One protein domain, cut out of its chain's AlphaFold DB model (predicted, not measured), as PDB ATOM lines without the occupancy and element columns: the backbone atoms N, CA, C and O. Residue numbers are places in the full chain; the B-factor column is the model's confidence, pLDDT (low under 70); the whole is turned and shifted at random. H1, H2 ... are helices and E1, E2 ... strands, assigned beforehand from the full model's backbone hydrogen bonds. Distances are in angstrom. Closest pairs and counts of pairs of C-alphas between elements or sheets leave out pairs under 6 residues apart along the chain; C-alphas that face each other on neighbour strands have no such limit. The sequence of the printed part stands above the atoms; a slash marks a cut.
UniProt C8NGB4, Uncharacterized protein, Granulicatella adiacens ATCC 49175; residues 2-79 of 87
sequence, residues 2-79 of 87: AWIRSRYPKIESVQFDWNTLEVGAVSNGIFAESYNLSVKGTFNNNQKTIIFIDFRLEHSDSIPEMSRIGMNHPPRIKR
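This is residues 2 to 79 of the 87 residues of an uncharacterized protein of Granulicatella adiacens ATCC 49175 (UniProt C8NGB4). Picture a strongly twisted sheet built on one long hairpin, E3 and E4, with E1 and E2 along one side of E3, E5 beside one end of E4, and short helix H1 off the sheet. The printed part has 78 residues, with one named helix and five named strands in the order H1 E1 E2 E3 E4 E5; the class is mostly strand, strands holding 37 of the 43 residues in named elements, and the neighbour strands are antiparallel. It is only just compact, close to loose, with radius of gyration of the C-alphas 13.5 A, spanning 38 by 25 by 21 A.

Find C-alpha 2 at (37.926, 6.923, -24.580), where H1, residues 2 to 7, begins. E1 is residues 14 to 16, E2 22 to 27. E3, residues 32 to 43, runs 31.1 A; E4, 46 to 57, runs 29.3 A and bends by 71 degrees at residue 49. E5, 76 to 79, ends at (17.324, -10.962, -26.621).

E2 E3 E4 E5 form a meander, each strand the antiparallel neighbour of the one before. Within hydrogen-bond range find N 15 and O 42, 2.8 A, for E1 and E3; N 24 and O 36, 2.9 A, for E2 and E3; N 41 and O 51, 2.8 A, for E3 and E4; N 50 and O 76, 2.8 A, for E4 and E5. In H1 every O i to N i+4 pair is within range.

The farthest C-alphas, Ile 30 and Asn 45, are 40.7 A apart. The E4 to E5 link is long. The printed part has no cut, and no printed residue is under 70 in pLDDT.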
ATOM      1  N   ALA A   2      37.156   7.226 -25.797       86.94
ATOM      2  CA  ALA A   2      37.926   6.923 -24.580       86.94
ATOM      3  C   ALA A   2      37.047   6.704 -23.329       86.94
ATOM      4  O   ALA A   2      37.179   5.686 -22.661       86.94
ATOM      5  N   TRP A   3      36.092   7.603 -23.076       92.25
ATOM      6  CA  TRP A   3      35.216   7.518 -21.902       92.25
ATOM      7  C   TRP A   3      34.313   6.276 -21.888       92.25
ATOM      8  O   TRP A   3      34.173   5.621 -20.860       92.25
ATOM      9  N   ILE A   4      33.710   5.911 -23.029       92.56
ATOM     10  CA  ILE A   4      32.811   4.749 -23.054       92.56
ATOM     11  C   ILE A   4      33.594   3.455 -22.842       92.56
ATOM     12  O   ILE A   4      33.173   2.618 -22.055       92.56
ATOM     13  N   ARG A   5      34.778   3.333 -23.453       91.88
ATOM     14  CA  ARG A   5      35.656   2.169 -23.284       91.88
ATOM     15  C   ARG A   5      36.231   2.061 -21.875       91.88
ATOM     16  O   ARG A   5      36.442   0.948 -21.412       91.88
ATOM     17  N   SER A   6      36.457   3.179 -21.176       92.38
ATOM     18  CA  SER A   6      36.933   3.129 -19.789       92.38
ATOM     19  C   SER A   6      35.881   2.578 -18.822       92.38
ATOM     20  O   SER A   6      36.247   2.050 -17.779       92.38
ATOM     21  N   ARG A   7      34.586   2.700 -19.146       92.69
ATOM     22  CA  ARG A   7      33.476   2.181 -18.323       92.69
ATOM     23  C   ARG A   7      32.935   0.840 -18.812       92.69
ATOM     24  O   ARG A   7      32.568  -0.002 -18.003       92.69
ATOM     25  N   TYR A   8      32.913   0.644 -20.125       95.06
ATOM     26  CA  TYR A   8      32.393  -0.541 -20.798       95.06
ATOM     27  C   TYR A   8      33.434  -1.044 -21.805       95.06
ATOM     28  O   TYR A   8      33.327  -0.765 -23.002       95.06
ATOM     29  N   PRO A   9      34.457  -1.793 -21.349       95.38
ATOM     30  CA  PRO A   9      35.582  -2.207 -22.192       95.38
ATOM     31  C   PRO A   9      35.181  -3.042 -23.413       95.38
ATOM     32  O   PRO A   9      35.866  -3.014 -24.429       95.38
ATOM     33  N   LYS A  10      34.049  -3.755 -23.330       96.19
ATOM     34  CA  LYS A  10      33.483  -4.568 -24.418       96.19
ATOM     35  C   LYS A  10      32.785  -3.740 -25.508       96.19
ATOM     36  O   LYS A  10      32.380  -4.297 -26.526       96.19
ATOM     37  N   ILE A  11      32.605  -2.431 -25.312       96.38
ATOM     38  CA  ILE A  11      32.036  -1.526 -26.319       96.38
ATOM     39  C   ILE A  11      33.167  -0.954 -27.172       96.38
ATOM     40  O   ILE A  11      33.901  -0.050 -26.776       96.38
ATOM     41  N   GLU A  12      33.287  -1.466 -28.388       95.81
ATOM     42  CA  GLU A  12      34.354  -1.118 -29.314       95.81
ATOM     43  C   GLU A  12      33.981   0.035 -30.246       95.81
ATOM     44  O   GLU A  12      34.852   0.820 -30.626       95.81
ATOM     45  N   SER A  13      32.702   0.173 -30.588       96.44
ATOM     46  CA  SER A  13      32.186   1.254 -31.434       96.44
ATOM     47  C   SER A  13      30.786   1.668 -30.994       96.44
ATOM     48  O   SER A  13      30.058   0.858 -30.430       96.44
ATOM     49  N   VAL A  14      30.420   2.924 -31.250       96.81
ATOM     50  CA  VAL A  14      29.079   3.469 -30.998       96.81
ATOM     51  C   VAL A  14      28.607   4.177 -32.263       96.81
ATOM     52  O   VAL A  14      29.374   4.917 -32.879       96.81
ATOM     53  N   GLN A  15      27.354   3.945 -32.643       97.50
ATOM     54  CA  GLN A  15      26.681   4.585 -33.766       97.50
ATOM     55  C   GLN A  15      25.475   5.358 -33.226       97.50
ATOM     56  O   GLN A  15      24.530   4.756 -32.719       97.50
ATOM     57  N   PHE A  16      25.522   6.688 -33.306       97.12
ATOM     58  CA  PHE A  16      24.442   7.548 -32.820       97.12
ATOM     59  C   PHE A  16      23.322   7.693 -33.845       97.12
ATOM     60  O   PHE A  16      23.575   7.853 -35.038       97.12
ATOM     61  N   ASP A  17      22.087   7.684 -33.352       97.81
ATOM     62  CA  ASP A  17      20.906   8.087 -34.105       97.81
ATOM     63  C   ASP A  17      20.591   9.545 -33.763       97.81
ATOM     64  O   ASP A  17      19.922   9.843 -32.773       97.81
ATOM     65  N   TRP A  18      21.107  10.467 -34.573       97.06
ATOM     66  CA  TRP A  18      20.977  11.907 -34.331       97.06
ATOM     67  C   TRP A  18      19.529  12.405 -34.328       97.06
ATOM     68  O   TRP A  18      19.260  13.453 -33.752       97.06
ATOM     69  N   ASN A  19      18.584  11.641 -34.888       98.00
ATOM     70  CA  ASN A  19      17.160  11.981 -34.821       98.00
ATOM     71  C   ASN A  19      16.578  11.823 -33.408       98.00
ATOM     72  O   ASN A  19      15.463  12.263 -33.153       98.00
ATOM     73  N   THR A  20      17.311  11.172 -32.500       97.69
ATOM     74  CA  THR A  20      16.924  10.984 -31.092       97.69
ATOM     75  C   THR A  20      17.560  12.005 -30.151       97.69
ATOM     76  O   THR A  20      17.443  11.856 -28.938       97.69
ATOM     77  N   LEU A  21      18.276  12.996 -30.692       96.44
ATOM     78  CA  LEU A  21      18.909  14.033 -29.891       96.44
ATOM     79  C   LEU A  21      17.837  14.876 -29.192       96.44
ATOM     80  O   LEU A  21      17.021  15.518 -29.853       96.44
ATOM     81  N   GLU A  22      17.861  14.893 -27.865       96.75
ATOM     82  CA  GLU A  22      16.861  15.583 -27.053       96.75
ATOM     83  C   GLU A  22      17.523  16.314 -25.886       96.75
ATOM     84  O   GLU A  22      18.420  15.777 -25.237       96.75
ATOM     85  N   VAL A  23      17.059  17.533 -25.596       97.00
ATOM     86  CA  VAL A  23      17.374  18.235 -24.347       97.00
ATOM     87  C   VAL A  23      16.172  18.139 -23.420       97.00
ATOM     88  O   VAL A  23      15.131  18.738 -23.683       97.00
ATOM     89  N   GLY A  24      16.329  17.406 -22.320       94.81
ATOM     90  CA  GLY A  24      15.297  17.230 -21.301       94.81
ATOM     91  C   GLY A  24      15.632  17.975 -20.011       94.81
ATOM     92  O   GLY A  24      16.777  17.964 -19.560       94.81
ATOM     93  N   ALA A  25      14.630  18.597 -19.388       94.31
ATOM     94  CA  ALA A  25      14.763  19.159 -18.046       94.31
ATOM     95  C   ALA A  25      14.844  18.045 -16.989       94.31
ATOM     96  O   ALA A  25      14.035  17.118 -16.975       94.31
ATOM     97  N   VAL A  26      15.787  18.172 -16.061       90.25
ATOM     98  CA  VAL A  26      15.885  17.351 -14.852       90.25
ATOM     99  C   VAL A  26      15.287  18.159 -13.707       90.25
ATOM    100  O   VAL A  26      15.829  19.192 -13.315       90.25
ATOM    101  N   SER A  27      14.139  17.708 -13.207       87.94
ATOM    102  CA  SER A  27      13.343  18.408 -12.197       87.94
ATOM    103  C   SER A  27      13.366  17.684 -10.856       87.94
ATOM    104  O   SER A  27      13.337  16.454 -10.807       87.94
ATOM    105  N   ASN A  28      13.348  18.454  -9.767       88.31
ATOM    106  CA  ASN A  28      13.120  17.951  -8.410       88.31
ATOM    107  C   ASN A  28      11.624  17.814  -8.053       88.31
ATOM    108  O   ASN A  28      11.280  17.574  -6.898       88.31
ATOM    109  N   GLY A  29      10.729  18.002  -9.029       87.50
ATOM    110  CA  GLY A  29       9.276  17.989  -8.856       87.50
ATOM    111  C   GLY A  29       8.634  19.377  -8.766       87.50
ATOM    112  O   GLY A  29       7.420  19.473  -8.922       87.50
ATOM    113  N   ILE A  30       9.417  20.446  -8.571       86.69
ATOM    114  CA  ILE A  30       8.909  21.829  -8.494       86.69
ATOM    115  C   ILE A  30       9.512  22.692  -9.603       86.69
ATOM    116  O   ILE A  30       8.783  23.364 -10.329       86.69
ATOM    117  N   PHE A  31      10.833  22.640  -9.776       89.19
ATOM    118  CA  PHE A  31      11.540  23.404 -10.803       89.19
ATOM    119  C   PHE A  31      12.516  22.509 -11.569       89.19
ATOM    120  O   PHE A  31      12.990  21.498 -11.049       89.19
ATOM    121  N   ALA A  32      12.837  22.900 -12.803       89.56
ATOM    122  CA  ALA A  32      13.965  22.327 -13.528       89.56
ATOM    123  C   ALA A  32      15.270  22.783 -12.857       89.56
ATOM    124  O   ALA A  32      15.577  23.973 -12.849       89.56
ATOM    125  N   GLU A  33      16.026  21.847 -12.287       89.81
ATOM    126  CA  GLU A  33      17.307  22.127 -11.621       89.81
ATOM    127  C   GLU A  33      18.494  22.060 -12.585       89.81
ATOM    128  O   GLU A  33      19.548  22.636 -12.334       89.81
ATOM    129  N   SER A  34      18.353  21.299 -13.667       91.12
ATOM    130  CA  SER A  34      19.366  21.172 -14.714       91.12
ATOM    131  C   SER A  34      18.737  20.625 -15.987       91.12
ATOM    132  O   SER A  34      17.540  20.336 -16.024       91.12
ATOM    133  N   TYR A  35      19.546  20.463 -17.027       95.94
ATOM    134  CA  TYR A  35      19.127  19.845 -18.277       95.94
ATOM    135  C   TYR A  35      20.082  18.708 -18.638       95.94
ATOM    136  O   TYR A  35      21.237  18.695 -18.213       95.94
ATOM    137  N   ASN A  36      19.609  17.746 -19.421       96.50
ATOM    138  CA  ASN A  36      20.430  16.695 -20.007       96.50
ATOM    139  C   ASN A  36      20.221  16.687 -21.516       96.50
ATOM    140  O   ASN A  36      19.088  16.560 -21.975       96.50
ATOM    141  N   LEU A  37      21.314  16.774 -22.271       97.25
ATOM    142  CA  LEU A  37      21.327  16.401 -23.680       97.25
ATOM    143  C   LEU A  37      21.512  14.890 -23.766       97.25
ATOM    144  O   LEU A  37      22.558  14.391 -23.354       97.25
ATOM    145  N   SER A  38      20.529  14.175 -24.299       97.50
ATOM    146  CA  SER A  38      20.577  12.727 -24.485       97.50
ATOM    147  C   SER A  38      20.584  12.373 -25.966       97.50
ATOM    148  O   SER A  38      19.908  13.009 -26.774       97.50
ATOM    149  N   VAL A  39      21.345  11.345 -26.329       97.75
ATOM    150  CA  VAL A  39      21.317  10.750 -27.667       97.75
ATOM    151  C   VAL A  39      21.324   9.234 -27.561       97.75
ATOM    152  O   VAL A  39      22.134   8.635 -26.844       97.75
ATOM    153  N   LYS A  40      20.422   8.592 -28.300       98.19
ATOM    154  CA  LYS A  40      20.387   7.140 -28.428       98.19
ATOM    155  C   LYS A  40      21.390   6.682 -29.480       98.19
ATOM    156  O   LYS A  40      21.599   7.317 -30.512       98.19
ATOM    157  N   GLY A  41      21.969   5.514 -29.256       97.69
ATOM    158  CA  GLY A  41      22.782   4.824 -30.239       97.69
ATOM    159  C   GLY A  41      22.675   3.311 -30.144       97.69
ATOM    160  O   GLY A  41      22.032   2.743 -29.254       97.69
ATOM    161  N   THR A  42      23.356   2.668 -31.079       98.38
ATOM    162  CA  THR A  42      23.725   1.255 -31.037       98.38
ATOM    163  C   THR A  42      25.237   1.152 -30.854       98.38
ATOM    164  O   THR A  42      25.965   2.142 -30.963       98.38
ATOM    165  N   PHE A  43      25.731  -0.033 -30.522       97.88
ATOM    166  CA  PHE A  43      27.156  -0.285 -30.388       97.88
ATOM    167  C   PHE A  43      27.560  -1.613 -31.017       97.88
ATOM    168  O   PHE A  43      26.732  -2.496 -31.254       97.88
ATOM    169  N   ASN A  44      28.859  -1.741 -31.299       97.19
ATOM    170  CA  ASN A  44      29.466  -2.923 -31.915       97.19
ATOM    171  C   ASN A  44      28.748  -3.358 -33.206       97.19
ATOM    172  O   ASN A  44      28.617  -4.553 -33.469       97.19
ATOM    173  N   ASN A  45      28.243  -2.390 -33.986       97.19
ATOM    174  CA  ASN A  45      27.476  -2.613 -35.215       97.19
ATOM    175  C   ASN A  45      26.268  -3.556 -35.040       97.19
ATOM    176  O   ASN A  45      25.854  -4.236 -35.979       97.19
ATOM    177  N   ASN A  46      25.688  -3.617 -33.838       97.31
ATOM    178  CA  ASN A  46      24.590  -4.520 -33.520       97.31
ATOM    179  C   ASN A  46      23.290  -3.747 -33.270       97.31
ATOM    180  O   ASN A  46      23.115  -3.121 -32.227       97.31
ATOM    181  N   GLN A  47      22.322  -3.867 -34.182       96.81
ATOM    182  CA  GLN A  47      21.027  -3.172 -34.098       96.81
ATOM    183  C   GLN A  47      20.141  -3.597 -32.912       96.81
ATOM    184  O   GLN A  47      19.175  -2.910 -32.583       96.81
ATOM    185  N   LYS A  48      20.443  -4.721 -32.251       97.62
ATOM    186  CA  LYS A  48      19.734  -5.159 -31.038       97.62
ATOM    187  C   LYS A  48      20.246  -4.468 -29.777       97.62
ATOM    188  O   LYS A  48      19.637  -4.620 -28.720       97.62
ATOM    189  N   THR A  49      21.363  -3.757 -29.861       98.38
ATOM    190  CA  THR A  49      21.930  -3.027 -28.730       98.38
ATOM    191  C   THR A  49      21.281  -1.661 -28.573       98.38
ATOM    192  O   THR A  49      20.752  -1.094 -29.525       98.38
ATOM    193  N   ILE A  50      21.271  -1.150 -27.349       98.19
ATOM    194  CA  ILE A  50      20.745   0.171 -27.025       98.19
ATOM    195  C   ILE A  50      21.718   0.823 -26.056       98.19
ATOM    196  O   ILE A  50      22.049   0.247 -25.019       98.19
ATOM    197  N   ILE A  51      22.142   2.036 -26.373       97.88
ATOM    198  CA  ILE A  51      22.885   2.896 -25.462       97.88
ATOM    199  C   ILE A  51      22.297   4.304 -25.509       97.88
ATOM    200  O   ILE A  51      21.872   4.753 -26.568       97.88
ATOM    201  N   PHE A  52      22.258   4.976 -24.365       97.31
ATOM    202  CA  PHE A  52      21.963   6.403 -24.268       97.31
ATOM    203  C   PHE A  52      23.213   7.077 -23.731       97.31
ATOM    204  O   PHE A  52      23.755   6.601 -22.738       97.31
ATOM    205  N   ILE A  53      23.700   8.110 -24.410       96.38
ATOM    206  CA  ILE A  53      24.793   8.953 -23.924       96.38
ATOM    207  C   ILE A  53      24.195  10.291 -23.534       96.38
ATOM    208  O   ILE A  53      23.499  10.909 -24.336       96.38
ATOM    209  N   ASP A  54      24.492  10.715 -22.313       96.25
ATOM    210  CA  ASP A  54      23.951  11.926 -21.719       96.25
ATOM    211  C   ASP A  54      25.072  12.944 -21.475       96.25
ATOM    212  O   ASP A  54      26.201  12.579 -21.138       96.25
ATOM    213  N   PHE A  55      24.756  14.229 -21.594       96.50
ATOM    214  CA  PHE A  55      25.599  15.333 -21.144       96.50
ATOM    215  C   PHE A  55      24.785  16.223 -20.221       96.50
ATOM    216  O   PHE A  55      23.751  16.754 -20.631       96.50
ATOM    217  N   ARG A  56      25.263  16.418 -18.991       95.69
ATOM    218  CA  ARG A  56      24.629  17.363 -18.070       95.69
ATOM    219  C   ARG A  56      24.901  18.794 -18.522       95.69
ATOM    220  O   ARG A  56      26.053  19.171 -18.730       95.69
ATOM    221  N   LEU A  57      23.842  19.588 -18.605       96.50
ATOM    222  CA  LEU A  57      23.842  20.985 -19.019       96.50
ATOM    223  C   LEU A  57      23.372  21.893 -17.872       96.50
ATOM    224  O   LEU A  57      22.559  21.486 -17.035       96.50
ATOM    225  N   GLU A  58      23.880  23.126 -17.837       91.69
ATOM    226  CA  GLU A  58      23.439  24.157 -16.878       91.69
ATOM    227  C   GLU A  58      22.101  24.762 -17.307       91.69
ATOM    228  O   GLU A  58      21.170  24.854 -16.508       91.69
ATOM    229  N   HIS A  59      21.978  25.079 -18.597       93.31
ATOM    230  CA  HIS A  59      20.766  25.578 -19.245       93.31
ATOM    231  C   HIS A  59      20.433  24.742 -20.487       93.31
ATOM    232  O   HIS A  59      21.284  24.020 -21.006       93.31
ATOM    233  N   SER A  60      19.196  24.831 -20.982       94.25
ATOM    234  CA  SER A  60      18.730  24.024 -22.121       94.25
ATOM    235  C   SER A  60      19.484  24.292 -23.428       94.25
ATOM    236  O   SER A  60      19.487  23.453 -24.320       94.25
ATOM    237  N   ASP A  61      20.105  25.460 -23.553       94.62
ATOM    238  CA  ASP A  61      20.866  25.923 -24.714       94.62
ATOM    239  C   ASP A  61      22.387  25.930 -24.473       94.62
ATOM    240  O   ASP A  61      23.154  26.409 -25.310       94.62
ATOM    241  N   SER A  62      22.850  25.382 -23.344       95.44
ATOM    242  CA  SER A  62      24.280  25.282 -23.043       95.44
ATOM    243  C   SER A  62      25.012  24.341 -24.005       95.44
ATOM    244  O   SER A  62      24.495  23.298 -24.405       95.44
ATOM    245  N   ILE A  63      26.270  24.669 -24.312       95.25
ATOM    246  CA  ILE A  63      27.158  23.805 -25.101       95.25
ATOM    247  C   ILE A  63      27.572  22.589 -24.245       95.25
ATOM    248  O   ILE A  63      28.038  22.780 -23.120       95.25
ATOM    249  N   PRO A  64      27.435  21.341 -24.737       94.94
ATOM    250  CA  PRO A  64      27.819  20.153 -23.981       94.94
ATOM    251  C   PRO A  64      29.340  20.041 -23.805       94.94
ATOM    252  O   PRO A  64      30.112  20.223 -24.747       94.94
ATOM    253  N   GLU A  65      29.770  19.652 -22.603       95.00
ATOM    254  CA  GLU A  65      31.180  19.450 -22.261       95.00
ATOM    255  C   GLU A  65      31.503  17.972 -22.027       95.00
ATOM    256  O   GLU A  65      30.799  17.266 -21.305       95.00
ATOM    257  N   MET A  66      32.643  17.506 -22.549       91.88
ATOM    258  CA  MET A  66      33.100  16.122 -22.355       91.88
ATOM    259  C   MET A  66      33.357  15.752 -20.887       91.88
ATOM    260  O   MET A  66      33.290  14.577 -20.543       91.88
ATOM    261  N   SER A  67      33.639  16.721 -20.015       93.75
ATOM    262  CA  SER A  67      33.775  16.516 -18.565       93.75
ATOM    263  C   SER A  67      32.452  16.123 -17.893       93.75
ATOM    264  O   SER A  67      32.467  15.495 -16.837       93.75
ATOM    265  N   ARG A  68      31.314  16.461 -18.516       94.88
ATOM    266  CA  ARG A  68      29.950  16.251 -18.007       94.88
ATOM    267  C   ARG A  68      29.222  15.094 -18.694       94.88
ATOM    268  O   ARG A  68      28.005  14.963 -18.553       94.88
ATOM    269  N   ILE A  69      29.955  14.266 -19.439       95.69
ATOM    270  CA  ILE A  69      29.417  13.076 -20.099       95.69
ATOM    271  C   ILE A  69      29.035  11.999 -19.070       95.69
ATOM    272  O   ILE A  69      29.760  11.715 -18.107       95.69
ATOM    273  N   GLY A  70      27.880  11.383 -19.286       94.88
ATOM    274  CA  GLY A  70      27.219  10.475 -18.366       94.88
ATOM    275  C   GLY A  70      26.279   9.507 -19.074       94.88
ATOM    276  O   GLY A  70      26.178   9.479 -20.298       94.88
ATOM    277  N   MET A  71      25.631   8.670 -18.264       94.62
ATOM    278  CA  MET A  71      24.582   7.747 -18.686       94.62
ATOM    279  C   MET A  71      23.582   7.594 -17.541       94.62
ATOM    280  O   MET A  71      23.984   7.266 -16.424       94.62
ATOM    281  N   ASN A  72      22.294   7.779 -17.815       90.75
ATOM    282  CA  ASN A  72      21.214   7.512 -16.857       90.75
ATOM    283  C   ASN A  72      20.849   6.020 -16.784       90.75
ATOM    284  O   ASN A  72      20.302   5.537 -15.791       90.75
ATOM    285  N   HIS A  73      21.157   5.263 -17.838       92.12
ATOM    286  CA  HIS A  73      20.901   3.829 -17.924       92.12
ATOM    287  C   HIS A  73      22.122   3.093 -18.464       92.12
ATOM    288  O   HIS A  73      22.769   3.613 -19.371       92.12
ATOM    289  N   PRO A  74      22.422   1.876 -17.976       96.25
ATOM    290  CA  PRO A  74      23.509   1.083 -18.535       96.25
ATOM    291  C   PRO A  74      23.212   0.688 -19.996       96.25
ATOM    292  O   PRO A  74      22.039   0.647 -20.391       96.25
ATOM    293  N   PRO A  75      24.242   0.350 -20.795       97.69
ATOM    294  CA  PRO A  75      24.062  -0.245 -22.114       97.69
ATOM    295  C   PRO A  75      23.202  -1.509 -22.023       97.69
ATOM    296  O   PRO A  75      23.261  -2.259 -21.048       97.69
ATOM    297  N   ARG A  76      22.383  -1.747 -23.046       98.19
ATOM    298  CA  ARG A  76      21.410  -2.843 -23.081       98.19
ATOM    299  C   ARG A  76      21.469  -3.612 -24.391       98.19
ATOM    300  O   ARG A  76      21.940  -3.109 -25.410       98.19
ATOM    301  N   ILE A  77      20.940  -4.830 -24.375       98.12
ATOM    302  CA  ILE A  77      20.786  -5.688 -25.547       98.12
ATOM    303  C   ILE A  77      19.418  -6.374 -25.545       98.12
ATOM    304  O   ILE A  77      18.969  -6.906 -24.530       98.12
ATOM    305  N   LYS A  78      18.752  -6.368 -26.700       97.56
ATOM    306  CA  LYS A  78      17.515  -7.114 -26.932       97.56
ATOM    307  C   LYS A  78      17.828  -8.584 -27.212       97.56
ATOM    308  O   LYS A  78      18.598  -8.878 -28.131       97.56
ATOM    309  N   ARG A  79      17.217  -9.497 -26.457       95.06
ATOM    310  CA  ARG A  79      17.324 -10.962 -26.621       95.06
ATOM    311  C   ARG A  79      15.981 -11.596 -26.277       95.06
ATOM    312  O   ARG A  79      15.345 -11.128 -25.348       95.06
TER     313      ARG A  79